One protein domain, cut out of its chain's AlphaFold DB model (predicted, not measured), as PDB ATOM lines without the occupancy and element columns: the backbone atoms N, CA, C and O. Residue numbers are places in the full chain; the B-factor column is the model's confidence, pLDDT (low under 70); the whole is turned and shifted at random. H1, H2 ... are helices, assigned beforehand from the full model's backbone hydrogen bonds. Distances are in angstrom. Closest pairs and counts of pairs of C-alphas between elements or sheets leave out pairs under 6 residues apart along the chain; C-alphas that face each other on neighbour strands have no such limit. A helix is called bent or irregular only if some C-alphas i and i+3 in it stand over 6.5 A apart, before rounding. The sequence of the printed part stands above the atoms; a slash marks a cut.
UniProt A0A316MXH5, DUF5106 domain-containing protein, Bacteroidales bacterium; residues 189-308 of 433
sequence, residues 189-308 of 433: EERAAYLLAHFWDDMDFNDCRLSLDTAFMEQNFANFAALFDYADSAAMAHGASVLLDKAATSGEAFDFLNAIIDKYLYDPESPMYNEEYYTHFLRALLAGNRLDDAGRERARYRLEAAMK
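Overview. This is residues 189 to 308 of the 433 residues of the protein "DUF5106 domain-containing protein" of Bacteroidales bacterium (UniProt A0A316MXH5). Three helices, H1, H3 and H4, stand as an up-and-down bundle in a triangle, and H5, H6 and H7 run back and forth beside it as two helical hairpins that share H6. H6 packs across H4 with H7 on its far side, H5 packs on H3 and H6, and the little H2 lies by the beginning of H3. The printed part has 120 residues with seven named helices, H1 to H7 in order along the chain, and no named strand; the class is all helix. It is compact, with a radius of gyration of the C-alphas of 13.4 A, and rounded, spanning 36 by 33 by 28 A.

Along the chain. The longest helix, H3, holds residues 214 to 230 and measures 25.8 A, from C-alpha 214 at (27.443, 7.670, 39.148) to C-alpha 230. It is neither bent nor irregular, but only just: C-alphas 226 and 229 are 6.1 A apart. Before it come H1, residues 189 to 198, 14.3 A long from C-alpha 189 at (28.841, -17.454, 23.853), and H2, residues 208 to 211, 4.8 A. After it come H4, residues 233 to 247, 21.3 A; H5, residues 251 to 265, 20.9 A; and H6, residues 275 to 287, 18.1 A. H7, residues 293 to 307, is 21.0 A long and ends with C-alpha 307 at (31.584, 2.634, 10.153).

Arrangement. H3, with residues 224 to 230 alone, touches H1 at a shallow tilt of 27 degrees, opposite ways; their closest C-alphas, Glu 189 and Tyr 230, are 5.6 A apart. H1 touches H4 the same way at a shallow tilt of 12 degrees, closest at the C-alphas of Leu 196 and Gly 239, 4.8 A. H3 and H4 are close but not clearly touching, with the C-alphas of Phe 228 and Met 236 at 6.2 A. H4 touches H6 at a steep tilt of 54 degrees, closest at the C-alphas of Ala 237 and His 280, 5.0 A. H6 and H7, a hairpin, touch at a tilt of 36 degrees, only just steep, closest at the C-alphas of Leu 282 and Ala 299, 5.7 A. H5 and H6 are also a hairpin, with the C-alphas of Leu 265 and Tyr 278 closest at 5.6 A. H3 and H5 touch at a steep tilt of 54 degrees, closest at the C-alphas of Glu 218 and Ile 260, 6.6 A. H4 and H5 touch only at the corner, and so, only just, with 3 pairs of C-alphas within 8 A, do H2 and H3. H7 is apart from H4 and H5, for instance. In H1, H4, H5 and H7 every O i to N i+4 pair is within hydrogen-bond range, against 9 of 13 in H3 and 7 of 9 in H6; H2 is too short for such a pair.

Size, cuts and confidence. The C-alphas farthest apart, those of Arg 209 and Lys 308, are 39.2 A from each other. The printed part has no cut. The links H1 to H2 and H5 to H6 are short, the other four tight. The mean pLDDT of the printed part is 95.9, and no printed residue is under 70.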
ATOM      1  N   GLU A 189      29.515 -18.448  24.690       91.19
ATOM      2  CA  GLU A 189      28.841 -17.454  23.853       91.19
ATOM      3  C   GLU A 189      27.345 -17.373  24.171       91.19
ATOM      4  O   GLU A 189      26.789 -16.287  24.332       91.19
ATOM      5  N   GLU A 190      26.691 -18.524  24.348       93.56
ATOM      6  CA  GLU A 190      25.277 -18.589  24.736       93.56
ATOM      7  C   GLU A 190      25.053 -18.031  26.147       93.56
ATOM      8  O   GLU A 190      24.062 -17.345  26.408       93.56
ATOM      9  N   ARG A 191      25.992 -18.291  27.067       95.19
ATOM     10  CA  ARG A 191      25.957 -17.732  28.424       95.19
ATOM     11  C   ARG A 191      26.136 -16.218  28.397       95.19
ATOM     12  O   ARG A 191      25.375 -15.530  29.068       95.19
ATOM     13  N   ALA A 192      27.086 -15.697  27.622       95.62
ATOM     14  CA  ALA A 192      27.291 -14.258  27.468       95.62
ATOM     15  C   ALA A 192      26.059 -13.577  26.856       95.62
ATOM     16  O   ALA A 192      25.600 -12.564  27.382       95.62
ATOM     17  N   ALA A 193      25.465 -14.171  25.818       96.31
ATOM     18  CA  ALA A 193      24.235 -13.673  25.208       96.31
ATOM     19  C   ALA A 193      23.069 -13.615  26.207       96.31
ATOM     20  O   ALA A 193      22.354 -12.613  26.265       96.31
ATOM     21  N   TYR A 194      22.906 -14.651  27.035       97.31
ATOM     22  CA  TYR A 194      21.905 -14.655  28.101       97.31
ATOM     23  C   TYR A 194      22.181 -13.566  29.144       97.31
ATOM     24  O   TYR A 194      21.280 -12.805  29.491       97.31
ATOM     25  N   LEU A 195      23.424 -13.455  29.623       97.44
ATOM     26  CA  LEU A 195      23.795 -12.424  30.592       97.44
ATOM     27  C   LEU A 195      23.522 -11.023  30.036       97.44
ATOM     28  O   LEU A 195      22.924 -10.222  30.737       97.44
ATOM     29  N   LEU A 196      23.870 -10.742  28.777       97.88
ATOM     30  CA  LEU A 196      23.591  -9.453  28.133       97.88
ATOM     31  C   LEU A 196      22.094  -9.127  28.066       97.88
ATOM     32  O   LEU A 196      21.708  -7.982  28.290       97.88
ATOM     33  N   ALA A 197      21.249 -10.116  27.777       97.62
ATOM     34  CA  ALA A 197      19.803  -9.915  27.708       97.62
ATOM     35  C   ALA A 197      19.168  -9.648  29.087       97.62
ATOM     36  O   ALA A 197      18.175  -8.928  29.169       97.62
ATOM     37  N   HIS A 198      19.749 -10.205  30.154       97.62
ATOM     38  CA  HIS A 198      19.162 -10.222  31.499       97.62
ATOM     39  C   HIS A 198      19.930  -9.393  32.543       97.62
ATOM     40  O   HIS A 198      19.509  -9.319  33.694       97.62
ATOM     41  N   PHE A 199      21.047  -8.756  32.172       98.19
ATOM     42  CA  PHE A 199      21.935  -8.048  33.106       98.19
ATOM     43  C   PHE A 199      21.197  -6.989  33.935       98.19
ATOM     44  O   PHE A 199      21.444  -6.826  35.124       98.19
ATOM     45  N   TRP A 200      20.269  -6.278  33.295       97.50
ATOM     46  CA  TRP A 200      19.536  -5.152  33.874       97.50
ATOM     47  C   TRP A 200      18.109  -5.534  34.299       97.50
ATOM     48  O   TRP A 200      17.216  -4.687  34.307       97.50
ATOM     49  N   ASP A 201      17.837  -6.810  34.583       96.50
ATOM     50  CA  ASP A 201      16.497  -7.262  34.987       96.50
ATOM     51  C   ASP A 201      16.089  -6.801  36.383       96.50
ATOM     52  O   ASP A 201      14.957  -6.350  36.551       96.50
ATOM     53  N   ASP A 202      17.023  -6.803  37.332       94.62
ATOM     54  CA  ASP A 202      16.778  -6.354  38.707       94.62
ATOM     55  C   ASP A 202      16.953  -4.831  38.887       94.62
ATOM     56  O   ASP A 202      16.874  -4.318  40.004       94.62
ATOM     57  N   MET A 203      17.177  -4.089  37.795       95.38
ATOM     58  CA  MET A 203      17.326  -2.633  37.814       95.38
ATOM     59  C   MET A 203      15.996  -1.920  37.529       95.38
ATOM     60  O   MET A 203      15.438  -2.044  36.438       95.38
ATOM     61  N   ASP A 204      15.536  -1.094  38.472       95.81
ATOM     62  CA  ASP A 204      14.451  -0.132  38.243       95.81
ATOM     63  C   ASP A 204      15.026   1.246  37.895       95.81
ATOM     64  O   ASP A 204      15.538   1.967  38.752       95.81
ATOM     65  N   PHE A 205      14.902   1.652  36.630       96.44
ATOM     66  CA  PHE A 205      15.385   2.954  36.160       96.44
ATOM     67  C   PHE A 205      14.594   4.152  36.719       96.44
ATOM     68  O   PHE A 205      15.041   5.295  36.574       96.44
ATOM     69  N   ASN A 206      13.465   3.919  37.396       95.56
ATOM     70  CA  ASN A 206      12.736   4.955  38.129       95.56
ATOM     71  C   ASN A 206      13.248   5.153  39.570       95.56
ATOM     72  O   ASN A 206      12.904   6.165  40.183       95.56
ATOM     73  N   ASP A 207      14.084   4.253  40.114       94.19
ATOM     74  CA  ASP A 207      14.790   4.500  41.382       94.19
ATOM     75  C   ASP A 207      15.991   5.423  41.135       94.19
ATOM     76  O   ASP A 207      17.115   4.968  40.923       94.19
ATOM     77  N   CYS A 208      15.766   6.739  41.199       92.75
ATOM     78  CA  CYS A 208      16.814   7.748  41.006       92.75
ATOM     79  C   CYS A 208      18.009   7.606  41.963       92.75
ATOM     80  O   CYS A 208      19.084   8.118  41.658       92.75
ATOM     81  N   ARG A 209      17.859   6.931  43.113       93.81
ATOM     82  CA  ARG A 209      18.986   6.680  44.026       93.81
ATOM     83  C   ARG A 209      20.000   5.711  43.416       93.81
ATOM     84  O   ARG A 209      21.147   5.727  43.834       93.81
ATOM     85  N   LEU A 210      19.580   4.864  42.477       94.38
ATOM     86  CA  LEU A 210      20.457   3.955  41.738       94.38
ATOM     87  C   LEU A 210      20.684   4.447  40.309       94.38
ATOM     88  O   LEU A 210      21.823   4.525  39.868       94.38
ATOM     89  N   SER A 211      19.620   4.823  39.594       96.31
ATOM     90  CA  SER A 211      19.687   5.133  38.160       96.31
ATOM     91  C   SER A 211      20.433   6.424  37.828       96.31
ATOM     92  O   SER A 211      20.854   6.596  36.687       96.31
ATOM     93  N   LEU A 212      20.632   7.299  38.818       96.44
ATOM     94  CA  LEU A 212      21.440   8.519  38.715       96.44
ATOM     95  C   LEU A 212      22.673   8.489  39.635       96.44
ATOM     96  O   LEU A 212      23.381   9.493  39.749       96.44
ATOM     97  N   ASP A 213      22.951   7.360  40.296       97.12
ATOM     98  CA  ASP A 213      24.184   7.195  41.061       97.12
ATOM     99  C   ASP A 213      25.338   6.874  40.112       97.12
ATOM    100  O   ASP A 213      25.335   5.878  39.386       97.12
ATOM    101  N   THR A 214      26.331   7.761  40.094       95.88
ATOM    102  CA  THR A 214      27.443   7.670  39.148       95.88
ATOM    103  C   THR A 214      28.304   6.440  39.386       95.88
ATOM    104  O   THR A 214      28.635   5.755  38.426       95.88
ATOM    105  N   ALA A 215      28.657   6.136  40.636       96.19
ATOM    106  CA  ALA A 215      29.534   5.005  40.924       96.19
ATOM    107  C   ALA A 215      28.842   3.684  40.559       96.19
ATOM    108  O   ALA A 215      29.422   2.853  39.862       96.19
ATOM    109  N   PHE A 216      27.579   3.538  40.961       97.00
ATOM    110  CA  PHE A 216      26.754   2.373  40.674       97.00
ATOM    111  C   PHE A 216      26.569   2.161  39.168       97.00
ATOM    112  O   PHE A 216      26.863   1.079  38.658       97.00
ATOM    113  N   MET A 217      26.099   3.176  38.439       97.69
ATOM    114  CA  MET A 217      25.801   3.022  37.013       97.69
ATOM    115  C   MET A 217      27.061   2.801  36.180       97.69
ATOM    116  O   MET A 217      27.038   1.978  35.268       97.69
ATOM    117  N   GLU A 218      28.162   3.487  36.494       97.31
ATOM    118  CA  GLU A 218      29.423   3.306  35.774       97.31
ATOM    119  C   GLU A 218      30.027   1.915  36.006       97.31
ATOM    120  O   GLU A 218      30.409   1.259  35.036       97.31
ATOM    121  N   GLN A 219      30.052   1.426  37.252       96.69
ATOM    122  CA  GLN A 219      30.566   0.086  37.562       96.69
ATOM    123  C   GLN A 219      29.733  -1.003  36.874       96.69
ATOM    124  O   GLN A 219      30.276  -1.896  36.222       96.69
ATOM    125  N   ASN A 220      28.402  -0.909  36.959       97.69
ATOM    126  CA  ASN A 220      27.514  -1.883  36.327       97.69
ATOM    127  C   ASN A 220      27.564  -1.807  34.796       97.69
ATOM    128  O   ASN A 220      27.535  -2.846  34.136       97.69
ATOM    129  N   PHE A 221      27.710  -0.615  34.213       98.38
ATOM    130  CA  PHE A 221      27.921  -0.477  32.774       98.38
ATOM    131  C   PHE A 221      29.252  -1.092  32.325       98.38
ATOM    132  O   PHE A 221      29.280  -1.795  31.316       98.38
ATOM    133  N   ALA A 222      30.335  -0.888  33.079       96.81
ATOM    134  CA  ALA A 222      31.625  -1.505  32.783       96.81
ATOM    135  C   ALA A 222      31.543  -3.042  32.837       96.81
ATOM    136  O   ALA A 222      31.989  -3.716  31.905       96.81
ATOM    137  N   ASN A 223      30.896  -3.590  33.873       96.44
ATOM    138  CA  ASN A 223      30.643  -5.029  34.017       96.44
ATOM    139  C   ASN A 223      29.795  -5.577  32.853       96.44
ATOM    140  O   ASN A 223      30.104  -6.635  32.306       96.44
ATOM    141  N   PHE A 224      28.760  -4.843  32.436       98.00
ATOM    142  CA  PHE A 224      27.923  -5.190  31.287       98.00
ATOM    143  C   PHE A 224      28.715  -5.189  29.972       98.00
ATOM    144  O   PHE A 224      28.664  -6.156  29.213       98.00
ATOM    145  N   ALA A 225      29.472  -4.125  29.701       96.69
ATOM    146  CA  ALA A 225      30.247  -3.984  28.472       96.69
ATOM    147  C   ALA A 225      31.391  -5.010  28.377       96.69
ATOM    148  O   ALA A 225      31.712  -5.453  27.279       96.69
ATOM    149  N   ALA A 226      31.953  -5.464  29.503       94.62
ATOM    150  CA  ALA A 226      32.947  -6.541  29.519       94.62
ATOM    151  C   ALA A 226      32.409  -7.880  28.970       94.62
ATOM    152  O   ALA A 226      33.179  -8.709  28.490       94.62
ATOM    153  N   LEU A 227      31.088  -8.103  28.990       95.75
ATOM    154  CA  LEU A 227      30.478  -9.304  28.405       95.75
ATOM    155  C   LEU A 227      30.540  -9.314  26.870       95.75
ATOM    156  O   LEU A 227      30.393 -10.380  26.269       95.75
ATOM    157  N   PHE A 228      30.776  -8.164  26.227       95.69
ATOM    158  CA  PHE A 228      30.869  -8.070  24.767       95.69
ATOM    159  C   PHE A 228      32.084  -8.845  24.233       95.69
ATOM    160  O   PHE A 228      32.027  -9.352  23.120       95.69
ATOM    161  N   ASP A 229      33.142  -9.038  25.026       92.94
ATOM    162  CA  ASP A 229      34.302  -9.854  24.629       92.94
ATOM    163  C   ASP A 229      33.937 -11.327  24.340       92.94
ATOM    164  O   ASP A 229      34.680 -12.031  23.654       92.94
ATOM    165  N   TYR A 230      32.787 -11.795  24.836       94.62
ATOM    166  CA  TYR A 230      32.351 -13.193  24.763       94.62
ATOM    167  C   TYR A 230      31.059 -13.392  23.964       94.62
ATOM    168  O   TYR A 230      30.541 -14.505  23.916       94.62
ATOM    169  N   ALA A 231      30.510 -12.333  23.371       94.31
ATOM    170  CA  ALA A 231      29.230 -12.370  22.676       94.31
ATOM    171  C   ALA A 231      29.404 -12.185  21.164       94.31
ATOM    172  O   ALA A 231      30.375 -11.593  20.696       94.31
ATOM    173  N   ASP A 232      28.439 -12.667  20.382       94.62
ATOM    174  CA  ASP A 232      28.362 -12.317  18.967       94.62
ATOM    175  C   ASP A 232      27.677 -10.953  18.755       94.62
ATOM    176  O   ASP A 232      27.055 -10.371  19.647       94.62
ATOM    177  N   SER A 233      27.778 -10.438  17.530       94.06
ATOM    178  CA  SER A 233      27.224  -9.132  17.151       94.06
ATOM    179  C   SER A 233      25.702  -9.036  17.365       94.06
ATOM    180  O   SER A 233      25.185  -7.960  17.682       94.06
ATOM    181  N   ALA A 234      24.966 -10.145  17.219       96.75
ATOM    182  CA  ALA A 234      23.515 -10.161  17.397       96.75
ATOM    183  C   ALA A 234      23.138 -10.051  18.882       96.75
ATOM    184  O   ALA A 234      22.260  -9.259  19.235       96.75
ATOM    185  N   ALA A 235      23.840 -10.778  19.750       97.69
ATOM    186  CA  ALA A 235      23.687 -10.703  21.197       97.69
ATOM    187  C   ALA A 235      24.057  -9.315  21.748       97.69
ATOM    188  O   ALA A 235      23.298  -8.758  22.541       97.69
ATOM    189  N   MET A 236      25.157  -8.712  21.274       98.06
ATOM    190  CA  MET A 236      25.534  -7.336  21.639       98.06
ATOM    191  C   MET A 236      24.454  -6.322  21.250       98.06
ATOM    192  O   MET A 236      24.054  -5.488  22.062       98.06
ATOM    193  N   ALA A 237      23.945  -6.408  20.013       97.94
ATOM    194  CA  ALA A 237      22.878  -5.528  19.538       97.94
ATOM    195  C   ALA A 237      21.599  -5.682  20.374       97.94
ATOM    196  O   ALA A 237      20.965  -4.684  20.720       97.94
ATOM    197  N   HIS A 238      21.240  -6.921  20.720       98.25
ATOM    198  CA  HIS A 238      20.076  -7.195  21.551       98.25
ATOM    199  C   HIS A 238      20.240  -6.633  22.969       98.25
ATOM    200  O   HIS A 238      19.371  -5.887  23.416       98.25
ATOM    201  N   GLY A 239      21.364  -6.911  23.638       98.25
ATOM    202  CA  GLY A 239      21.642  -6.401  24.984       98.25
ATOM    203  C   GLY A 239      21.645  -4.871  25.050       98.25
ATOM    204  O   GLY A 239      21.021  -4.292  25.939       98.25
ATOM    205  N   ALA A 240      22.277  -4.204  24.078       98.38
ATOM    206  CA  ALA A 240      22.268  -2.743  23.984       98.38
ATOM    207  C   ALA A 240      20.843  -2.181  23.828       98.38
ATOM    208  O   ALA A 240      20.486  -1.217  24.507       98.38
ATOM    209  N   SER A 241      20.013  -2.800  22.978       98.12
ATOM    210  CA  SER A 241      18.607  -2.409  22.808       98.12
ATOM    211  C   SER A 241      17.810  -2.583  24.100       98.12
ATOM    212  O   SER A 241      17.118  -1.656  24.506       98.12
ATOM    213  N   VAL A 242      17.936  -3.735  24.771       98.00
ATOM    214  CA  VAL A 242      17.209  -4.029  26.020       98.00
ATOM    215  C   VAL A 242      17.548  -3.017  27.113       98.00
ATOM    216  O   VAL A 242      16.646  -2.508  27.780       98.00
ATOM    217  N   LEU A 243      18.832  -2.698  27.287       98.25
ATOM    218  CA  LEU A 243      19.283  -1.694  28.250       98.25
ATOM    219  C   LEU A 243      18.675  -0.313  27.946       98.25
ATOM    220  O   LEU A 243      18.089   0.311  28.833       98.25
ATOM    221  N   LEU A 244      18.756   0.147  26.695       97.88
ATOM    222  CA  LEU A 244      18.205   1.446  26.298       97.88
ATOM    223  C   LEU A 244      16.678   1.507  26.455       97.88
ATOM    224  O   LEU A 244      16.159   2.519  26.928       97.88
ATOM    225  N   ASP A 245      15.962   0.433  26.119       96.38
ATOM    226  CA  ASP A 245      14.504   0.353  26.268       96.38
ATOM    227  C   ASP A 245      14.074   0.395  27.742       96.38
ATOM    228  O   ASP A 245      13.106   1.082  28.083       96.38
ATOM    229  N   LYS A 246      14.808  -0.289  28.632       96.31
ATOM    230  CA  LYS A 246      14.575  -0.234  30.085       96.31
ATOM    231  C   LYS A 246      14.849   1.162  30.644       96.31
ATOM    232  O   LYS A 246      14.023   1.687  31.385       96.31
ATOM    233  N   ALA A 247      15.960   1.788  30.259       96.50
ATOM    234  CA  ALA A 247      16.297   3.137  30.708       96.50
ATOM    235  C   ALA A 247      15.290   4.187  30.219       96.50
ATOM    236  O   ALA A 247      14.986   5.138  30.935       96.50
ATOM    237  N   ALA A 248      14.697   3.980  29.040       94.75
ATOM    238  CA  ALA A 248      13.728   4.892  28.439       94.75
ATOM    239  C   ALA A 248      12.405   5.043  29.219       94.75
ATOM    240  O   ALA A 248      11.558   5.844  28.805       94.75
ATOM    241  N   THR A 249      12.193   4.315  30.324       93.75
ATOM    242  CA  THR A 249      11.069   4.576  31.239       93.75
ATOM    243  C   THR A 249      11.246   5.871  32.036       93.75
ATOM    244  O   THR A 249      10.250   6.437  32.480       93.75
ATOM    245  N   SER A 250      12.484   6.362  32.176       95.50
ATOM    246  CA  SER A 250      12.834   7.618  32.847       95.50
ATOM    247  C   SER A 250      13.746   8.458  31.949       95.50
ATOM    248  O   SER A 250      14.837   8.028  31.585       95.50
ATOM    249  N   GLY A 251      13.313   9.672  31.591       94.00
ATOM    250  CA  GLY A 251      14.093  10.555  30.715       94.00
ATOM    251  C   GLY A 251      15.460  10.922  31.298       94.00
ATOM    252  O   GLY A 251      16.464  10.824  30.604       94.00
ATOM    253  N   GLU A 252      15.514  11.253  32.593       95.38
ATOM    254  CA  GLU A 252      16.770  11.604  33.272       95.38
ATOM    255  C   GLU A 252      17.743  10.419  33.323       95.38
ATOM    256  O   GLU A 252      18.931  10.585  33.052       95.38
ATOM    257  N   ALA A 253      17.244   9.213  33.618       97.00
ATOM    258  CA  ALA A 253      18.081   8.016  33.654       97.00
ATOM    259  C   ALA A 253      18.576   7.617  32.256       97.00
ATOM    260  O   ALA A 253      19.721   7.198  32.103       97.00
ATOM    261  N   PHE A 254      17.735   7.778  31.230       97.19
ATOM    262  CA  PHE A 254      18.108   7.549  29.837       97.19
ATOM    263  C   PHE A 254      19.217   8.505  29.376       97.19
ATOM    264  O   PHE A 254      20.213   8.063  28.802       97.19
ATOM    265  N   ASP A 255      19.083   9.800  29.667       96.12
ATOM    266  CA  ASP A 255      20.097  10.802  29.327       96.12
ATOM    267  C   ASP A 255      21.409  10.556  30.084       96.12
ATOM    268  O   ASP A 255      22.492  10.630  29.495       96.12
ATOM    269  N   PHE A 256      21.323  10.201  31.369       97.94
ATOM    270  CA  PHE A 256      22.488   9.867  32.184       97.94
ATOM    271  C   PHE A 256      23.212   8.614  31.675       97.94
ATOM    272  O   PHE A 256      24.432   8.627  31.509       97.94
ATOM    273  N   LEU A 257      22.468   7.558  31.340       98.31
ATOM    274  CA  LEU A 257      23.023   6.346  30.746       98.31
ATOM    275  C   LEU A 257      23.713   6.637  29.406       98.31
ATOM    276  O   LEU A 257      24.817   6.149  29.176       98.31
ATOM    277  N   ASN A 258      23.113   7.456  28.539       97.62
ATOM    278  CA  ASN A 258      23.739   7.841  27.271       97.62
ATOM    279  C   ASN A 258      25.060   8.591  27.484       97.62
ATOM    280  O   ASN A 258      26.016   8.364  26.744       97.62
ATOM    281  N   ALA A 259      25.148   9.435  28.517       97.75
ATOM    282  CA  ALA A 259      26.400  10.090  28.886       97.75
ATOM    283  C   ALA A 259      27.467   9.088  29.363       97.75
ATOM    284  O   ALA A 259      28.641   9.251  29.027       97.75
ATOM    285  N   ILE A 260      27.076   8.036  30.092       98.50
ATOM    286  CA  ILE A 260      27.983   6.947  30.490       98.50
ATOM    287  C   ILE A 260      28.456   6.161  29.262       98.50
ATOM    288  O   ILE A 260      29.655   5.944  29.113       98.50
ATOM    289  N   ILE A 261      27.548   5.784  28.358       98.44
ATOM    290  CA  ILE A 261      27.899   5.068  27.121       98.44
ATOM    291  C   ILE A 261      28.908   5.888  26.302       98.44
ATOM    292  O   ILE A 261      29.933   5.350  25.881       98.44
ATOM    293  N   ASP A 262      28.650   7.187  26.116       97.06
ATOM    294  CA  ASP A 262      29.563   8.108  25.429       97.06
ATOM    295  C   ASP A 262      30.931   8.177  26.130       97.06
ATOM    296  O   ASP A 262      31.965   8.019  25.483       97.06
ATOM    297  N   LYS A 263      30.943   8.369  27.455       97.38
ATOM    298  CA  LYS A 263      32.172   8.445  28.260       97.38
ATOM    299  C   LYS A 263      33.007   7.173  28.147       97.38
ATOM    300  O   LYS A 263      34.223   7.258  28.070       97.38
ATOM    301  N   TYR A 264      32.386   6.000  28.187       97.44
ATOM    302  CA  TYR A 264      33.130   4.747  28.262       97.44
ATOM    303  C   TYR A 264      33.517   4.199  26.891       97.44
ATOM    304  O   TYR A 264      34.610   3.651  26.780       97.44
ATOM    305  N   LEU A 265      32.668   4.334  25.869       97.00
ATOM    306  CA  LEU A 265      32.885   3.675  24.576       97.00
ATOM    307  C   LEU A 265      33.302   4.623  23.443       97.00
ATOM    308  O   LEU A 265      33.825   4.137  22.443       97.00
ATOM    309  N   TYR A 266      33.083   5.937  23.577       95.75
ATOM    310  CA  TYR A 266      33.365   6.925  22.525       95.75
ATOM    311  C   TYR A 266      34.455   7.942  22.894       95.75
ATOM    312  O   TYR A 266      35.120   8.458  21.998       95.75
ATOM    313  N   ASP A 267      34.663   8.236  24.178       94.94
ATOM    314  CA  ASP A 267      35.783   9.078  24.618       94.94
ATOM    315  C   ASP A 267      37.117   8.338  24.401       94.94
ATOM    316  O   ASP A 267      37.306   7.278  25.000       94.94
ATOM    317  N   PRO A 268      38.048   8.853  23.577       90.56
ATOM    318  CA  PRO A 268      39.319   8.182  23.313       90.56
ATOM    319  C   PRO A 268      40.239   8.076  24.540       90.56
ATOM    320  O   PRO A 268      41.148   7.250  24.547       90.56
ATOM    321  N   GLU A 269      40.018   8.874  25.588       90.38
ATOM    322  CA  GLU A 269      40.771   8.761  26.846       90.38
ATOM    323  C   GLU A 269      40.238   7.632  27.745       90.38
ATOM    324  O   GLU A 269      40.845   7.291  28.766       90.38
ATOM    325  N   SER A 270      39.099   7.029  27.385       92.75
ATOM    326  CA  SER A 270      38.550   5.886  28.101       92.75
ATOM    327  C   SER A 270      39.362   4.618  27.820       92.75
ATOM    328  O   SER A 270      39.494   4.209  26.667       92.75
ATOM    329  N   PRO A 271      39.790   3.869  28.854       89.81
ATOM    330  CA  PRO A 271      40.354   2.530  28.667       89.81
ATOM    331  C   PRO A 271      39.377   1.543  28.001       89.81
ATOM    332  O   PRO A 271      39.787   0.506  27.470       89.81
ATOM    333  N   MET A 272      38.075   1.838  28.056       92.94
ATOM    334  CA  MET A 272      37.006   1.045  27.447       92.94
ATOM    335  C   MET A 272      36.589   1.544  26.061       92.94
ATOM    336  O   MET A 272      35.684   0.946  25.481       92.94
ATOM    337  N   TYR A 273      37.245   2.585  25.532       93.00
ATOM    338  CA  TYR A 273      36.988   3.096  24.191       93.00
ATOM    339  C   TYR A 273      36.962   1.944  23.184       93.00
ATOM    340  O   TYR A 273      37.903   1.149  23.093       93.00
ATOM    341  N   ASN A 274      35.836   1.808  22.487       93.56
ATOM    342  CA  ASN A 274      35.622   0.756  21.508       93.56
ATOM    343  C   ASN A 274      34.476   1.164  20.581       93.56
ATOM    344  O   ASN A 274      33.292   1.018  20.905       93.56
ATOM    345  N   GLU A 275      34.837   1.659  19.401       93.12
ATOM    346  CA  GLU A 275      33.853   2.111  18.421       93.12
ATOM    347  C   GLU A 275      32.936   0.987  17.937       93.12
ATOM    348  O   GLU A 275      31.756   1.234  17.683       93.12
ATOM    349  N   GLU A 276      33.440  -0.246  17.829       92.88
ATOM    350  CA  GLU A 276      32.632  -1.386  17.394       92.88
ATOM    351  C   GLU A 276      31.493  -1.639  18.387       92.88
ATOM    352  O   GLU A 276      30.329  -1.720  17.979       92.88
ATOM    353  N   TYR A 277      31.799  -1.640  19.687       96.00
ATOM    354  CA  TYR A 277      30.794  -1.765  20.746       96.00
ATOM    355  C   TYR A 277      29.827  -0.586  20.728       96.00
ATOM    356  O   TYR A 277      28.608  -0.776  20.768       96.00
ATOM    357  N   TYR A 278      30.355   0.629  20.586       97.62
ATOM    358  CA  TYR A 278      29.550   1.844  20.522       97.62
ATOM    359  C   TYR A 278      28.547   1.820  19.355       97.62
ATOM    360  O   TYR A 278      27.412   2.281  19.508       97.62
ATOM    361  N   THR A 279      28.891   1.202  18.213       97.31
ATOM    362  CA  THR A 279      27.959   1.095  17.073       97.31
ATOM    363  C   THR A 279      26.671   0.342  17.405       97.31
ATOM    364  O   THR A 279      25.630   0.636  16.810       97.31
ATOM    365  N   HIS A 280      26.694  -0.601  18.354       98.12
ATOM    366  CA  HIS A 280      25.492  -1.312  18.797       98.12
ATOM    367  C   HIS A 280      24.509  -0.368  19.493       98.12
ATOM    368  O   HIS A 280      23.322  -0.358  19.157       98.12
ATOM    369  N   PHE A 281      25.014   0.491  20.377       98.50
ATOM    370  CA  PHE A 281      24.213   1.508  21.054       98.50
ATOM    371  C   PHE A 281      23.707   2.572  20.083       98.50
ATOM    372  O   PHE A 281      22.521   2.886  20.090       98.50
ATOM    373  N   LEU A 282      24.560   3.072  19.186       98.50
ATOM    374  CA  LEU A 282      24.155   4.064  18.185       98.50
ATOM    375  C   LEU A 282      23.026   3.554  17.282       98.50
ATOM    376  O   LEU A 282      22.059   4.277  17.034       98.50
ATOM    377  N   ARG A 283      23.108   2.302  16.810       98.25
ATOM    378  CA  ARG A 283      22.036   1.694  16.004       98.25
ATOM    379  C   ARG A 283      20.735   1.567  16.795       98.25
ATOM    380  O   ARG A 283      19.683   1.908  16.258       98.25
ATOM    381  N   ALA A 284      20.803   1.124  18.050       97.81
ATOM    382  CA  ALA A 284      19.631   1.007  18.915       97.81
ATOM    383  C   ALA A 284      18.991   2.381  19.205       97.81
ATOM    384  O   ALA A 284      17.784   2.555  19.034       97.81
ATOM    385  N   LEU A 285      19.803   3.392  19.523       97.31
ATOM    386  CA  LEU A 285      19.361   4.776  19.718       97.31
ATOM    387  C   LEU A 285      18.658   5.354  18.481       97.31
ATOM    388  O   LEU A 285      17.622   6.011  18.602       97.31
ATOM    389  N   LEU A 286      19.199   5.096  17.287       97.25
ATOM    390  CA  LEU A 286      18.629   5.565  16.019       97.25
ATOM    391  C   LEU A 286      17.343   4.827  15.628       97.25
ATOM    392  O   LEU A 286      16.473   5.438  15.001       97.25
ATOM    393  N   ALA A 287      17.215   3.547  15.994       96.00
ATOM    394  CA  ALA A 287      15.983   2.778  15.829       96.00
ATOM    395  C   ALA A 287      14.866   3.272  16.768       96.00
ATOM    396  O   ALA A 287      13.685   3.191  16.427       96.00
ATOM    397  N   GLY A 288      15.238   3.831  17.921       90.12
ATOM    398  CA  GLY A 288      14.324   4.461  18.865       90.12
ATOM    399  C   GLY A 288      13.796   5.838  18.429       90.12
ATOM    400  O   GLY A 288      14.311   6.531  17.542       90.12
ATOM    401  N   ASN A 289      12.747   6.289  19.122       87.62
ATOM    402  CA  ASN A 289      12.135   7.613  18.943       87.62
ATOM    403  C   ASN A 289      12.383   8.572  20.125       87.62
ATOM    404  O   ASN A 289      11.662   9.553  20.267       87.62
ATOM    405  N   ARG A 290      13.369   8.266  20.978       87.31
ATOM    406  CA  ARG A 290      13.648   9.000  22.225       87.31
ATOM    407  C   ARG A 290      14.654  10.135  22.078       87.31
ATOM    408  O   ARG A 290      14.625  11.056  22.879       87.31
ATOM    409  N   LEU A 291      15.507  10.081  21.056       91.94
ATOM    410  CA  LEU A 291      16.402  11.187  20.736       91.94
ATOM    411  C   LEU A 291      15.628  12.324  20.069       91.94
ATOM    412  O   LEU A 291      14.834  12.083  19.148       91.94
ATOM    413  N   ASP A 292      15.930  13.546  20.500       92.12
ATOM    414  CA  ASP A 292      15.587  14.762  19.776       92.12
ATOM    415  C   ASP A 292      16.352  14.843  18.441       92.12
ATOM    416  O   ASP A 292      17.209  14.009  18.123       92.12
ATOM    417  N   ASP A 293      16.027  15.841  17.619       94.50
ATOM    418  CA  ASP A 293      16.623  15.970  16.285       94.50
ATOM    419  C   ASP A 293      18.150  16.134  16.353       94.50
ATOM    420  O   ASP A 293      18.879  15.523  15.569       94.50
ATOM    421  N   ALA A 294      18.646  16.901  17.329       94.75
ATOM    422  CA  ALA A 294      20.075  17.129  17.520       94.75
ATOM    423  C   ALA A 294      20.814  15.857  17.970       94.75
ATOM    424  O   ALA A 294      21.887  15.542  17.448       94.75
ATOM    425  N   GLY A 295      20.244  15.104  18.912       94.88
ATOM    426  CA  GLY A 295      20.767  13.825  19.375       94.88
ATOM    427  C   GLY A 295      20.765  12.777  18.268       94.88
ATOM    428  O   GLY A 295      21.755  12.064  18.098       94.88
ATOM    429  N   ARG A 296      19.704  12.722  17.455       96.38
ATOM    430  CA  ARG A 296      19.609  11.811  16.304       96.38
ATOM    431  C   ARG A 296      20.660  12.124  15.243       96.38
ATOM    432  O   ARG A 296      21.277  11.198  14.720       96.38
ATOM    433  N   GLU A 297      20.879  13.401  14.941       97.50
ATOM    434  CA  GLU A 297      21.924  13.818  14.005       97.50
ATOM    435  C   GLU A 297      23.316  13.451  14.525       97.50
ATOM    436  O   GLU A 297      24.102  12.831  13.812       97.50
ATOM    437  N   ARG A 298      23.591  13.737  15.804       96.19
ATOM    438  CA  ARG A 298      24.856  13.365  16.452       96.19
ATOM    439  C   ARG A 298      25.096  11.858  16.406       96.19
ATOM    440  O   ARG A 298      26.195  11.430  16.058       96.19
ATOM    441  N   ALA A 299      24.084  11.057  16.740       97.19
ATOM    442  CA  ALA A 299      24.182   9.602  16.709       97.19
ATOM    443  C   ALA A 299      24.424   9.078  15.284       97.19
ATOM    444  O   ALA A 299      25.233   8.169  15.100       97.19
ATOM    445  N   ARG A 300      23.781   9.674  14.268       98.19
ATOM    446  CA  ARG A 300      24.003   9.311  12.861       98.19
ATOM    447  C   ARG A 300      25.424   9.631  12.418       98.19
ATOM    448  O   ARG A 300      26.095   8.734  11.922       98.19
ATOM    449  N   TYR A 301      25.894  10.854  12.662       97.38
ATOM    450  CA  TYR A 301      27.256  11.264  12.320       97.38
ATOM    451  C   TYR A 301      28.301  10.348  12.970       97.38
ATOM    452  O   TYR A 301      29.194   9.842  12.297       97.38
ATOM    453  N   ARG A 302      28.155  10.054  14.270       97.06
ATOM    454  CA  ARG A 302      29.068   9.145  14.980       97.06
ATOM    455  C   ARG A 302      29.013   7.717  14.440       97.06
ATOM    456  O   ARG A 302      30.051   7.068  14.361       97.06
ATOM    457  N   LEU A 303      27.834   7.227  14.048       97.94
ATOM    458  CA  LEU A 303      27.706   5.893  13.456       97.94
ATOM    459  C   LEU A 303      28.382   5.848  12.087       97.94
ATOM    460  O   LEU A 303      29.117   4.909  11.803       97.94
ATOM    461  N   GLU A 304      28.166   6.865  11.256       96.94
ATOM    462  CA  GLU A 304      28.827   6.996   9.957       96.94
ATOM    463  C   GLU A 304      30.351   7.051  10.118       96.94
ATOM    464  O   GLU A 304      31.052   6.318   9.424       96.94
ATOM    465  N   ALA A 305      30.857   7.834  11.074       95.69
ATOM    466  CA  ALA A 305      32.276   7.908  11.414       95.69
ATOM    467  C   ALA A 305      32.849   6.551  11.861       95.69
ATOM    468  O   ALA A 305      33.848   6.097  11.300       95.69
ATOM    469  N   ALA A 306      32.191   5.868  12.804       94.94
ATOM    470  CA  ALA A 306      32.627   4.564  13.309       94.94
ATOM    471  C   ALA A 306      32.606   3.472  12.226       94.94
ATOM    472  O   ALA A 306      33.437   2.562  12.218       94.94
ATOM    473  N   MET A 307      31.677   3.573  11.270       95.56
ATOM    474  CA  MET A 307      31.584   2.634  10.153       95.56
ATOM    475  C   MET A 307      32.711   2.787   9.123       95.56
ATOM    476  O   MET A 307      32.996   1.819   8.404       95.56
ATOM    477  N   LYS A 308      33.375   3.948   9.047       96.81
ATOM    478  CA  LYS A 308      34.525   4.157   8.156       96.81
ATOM    479  C   LYS A 308      35.694   3.269   8.588       96.81
ATOM    480  O   LYS A 308      36.122   3.295   9.744       96.81
TER     481      LYS A 308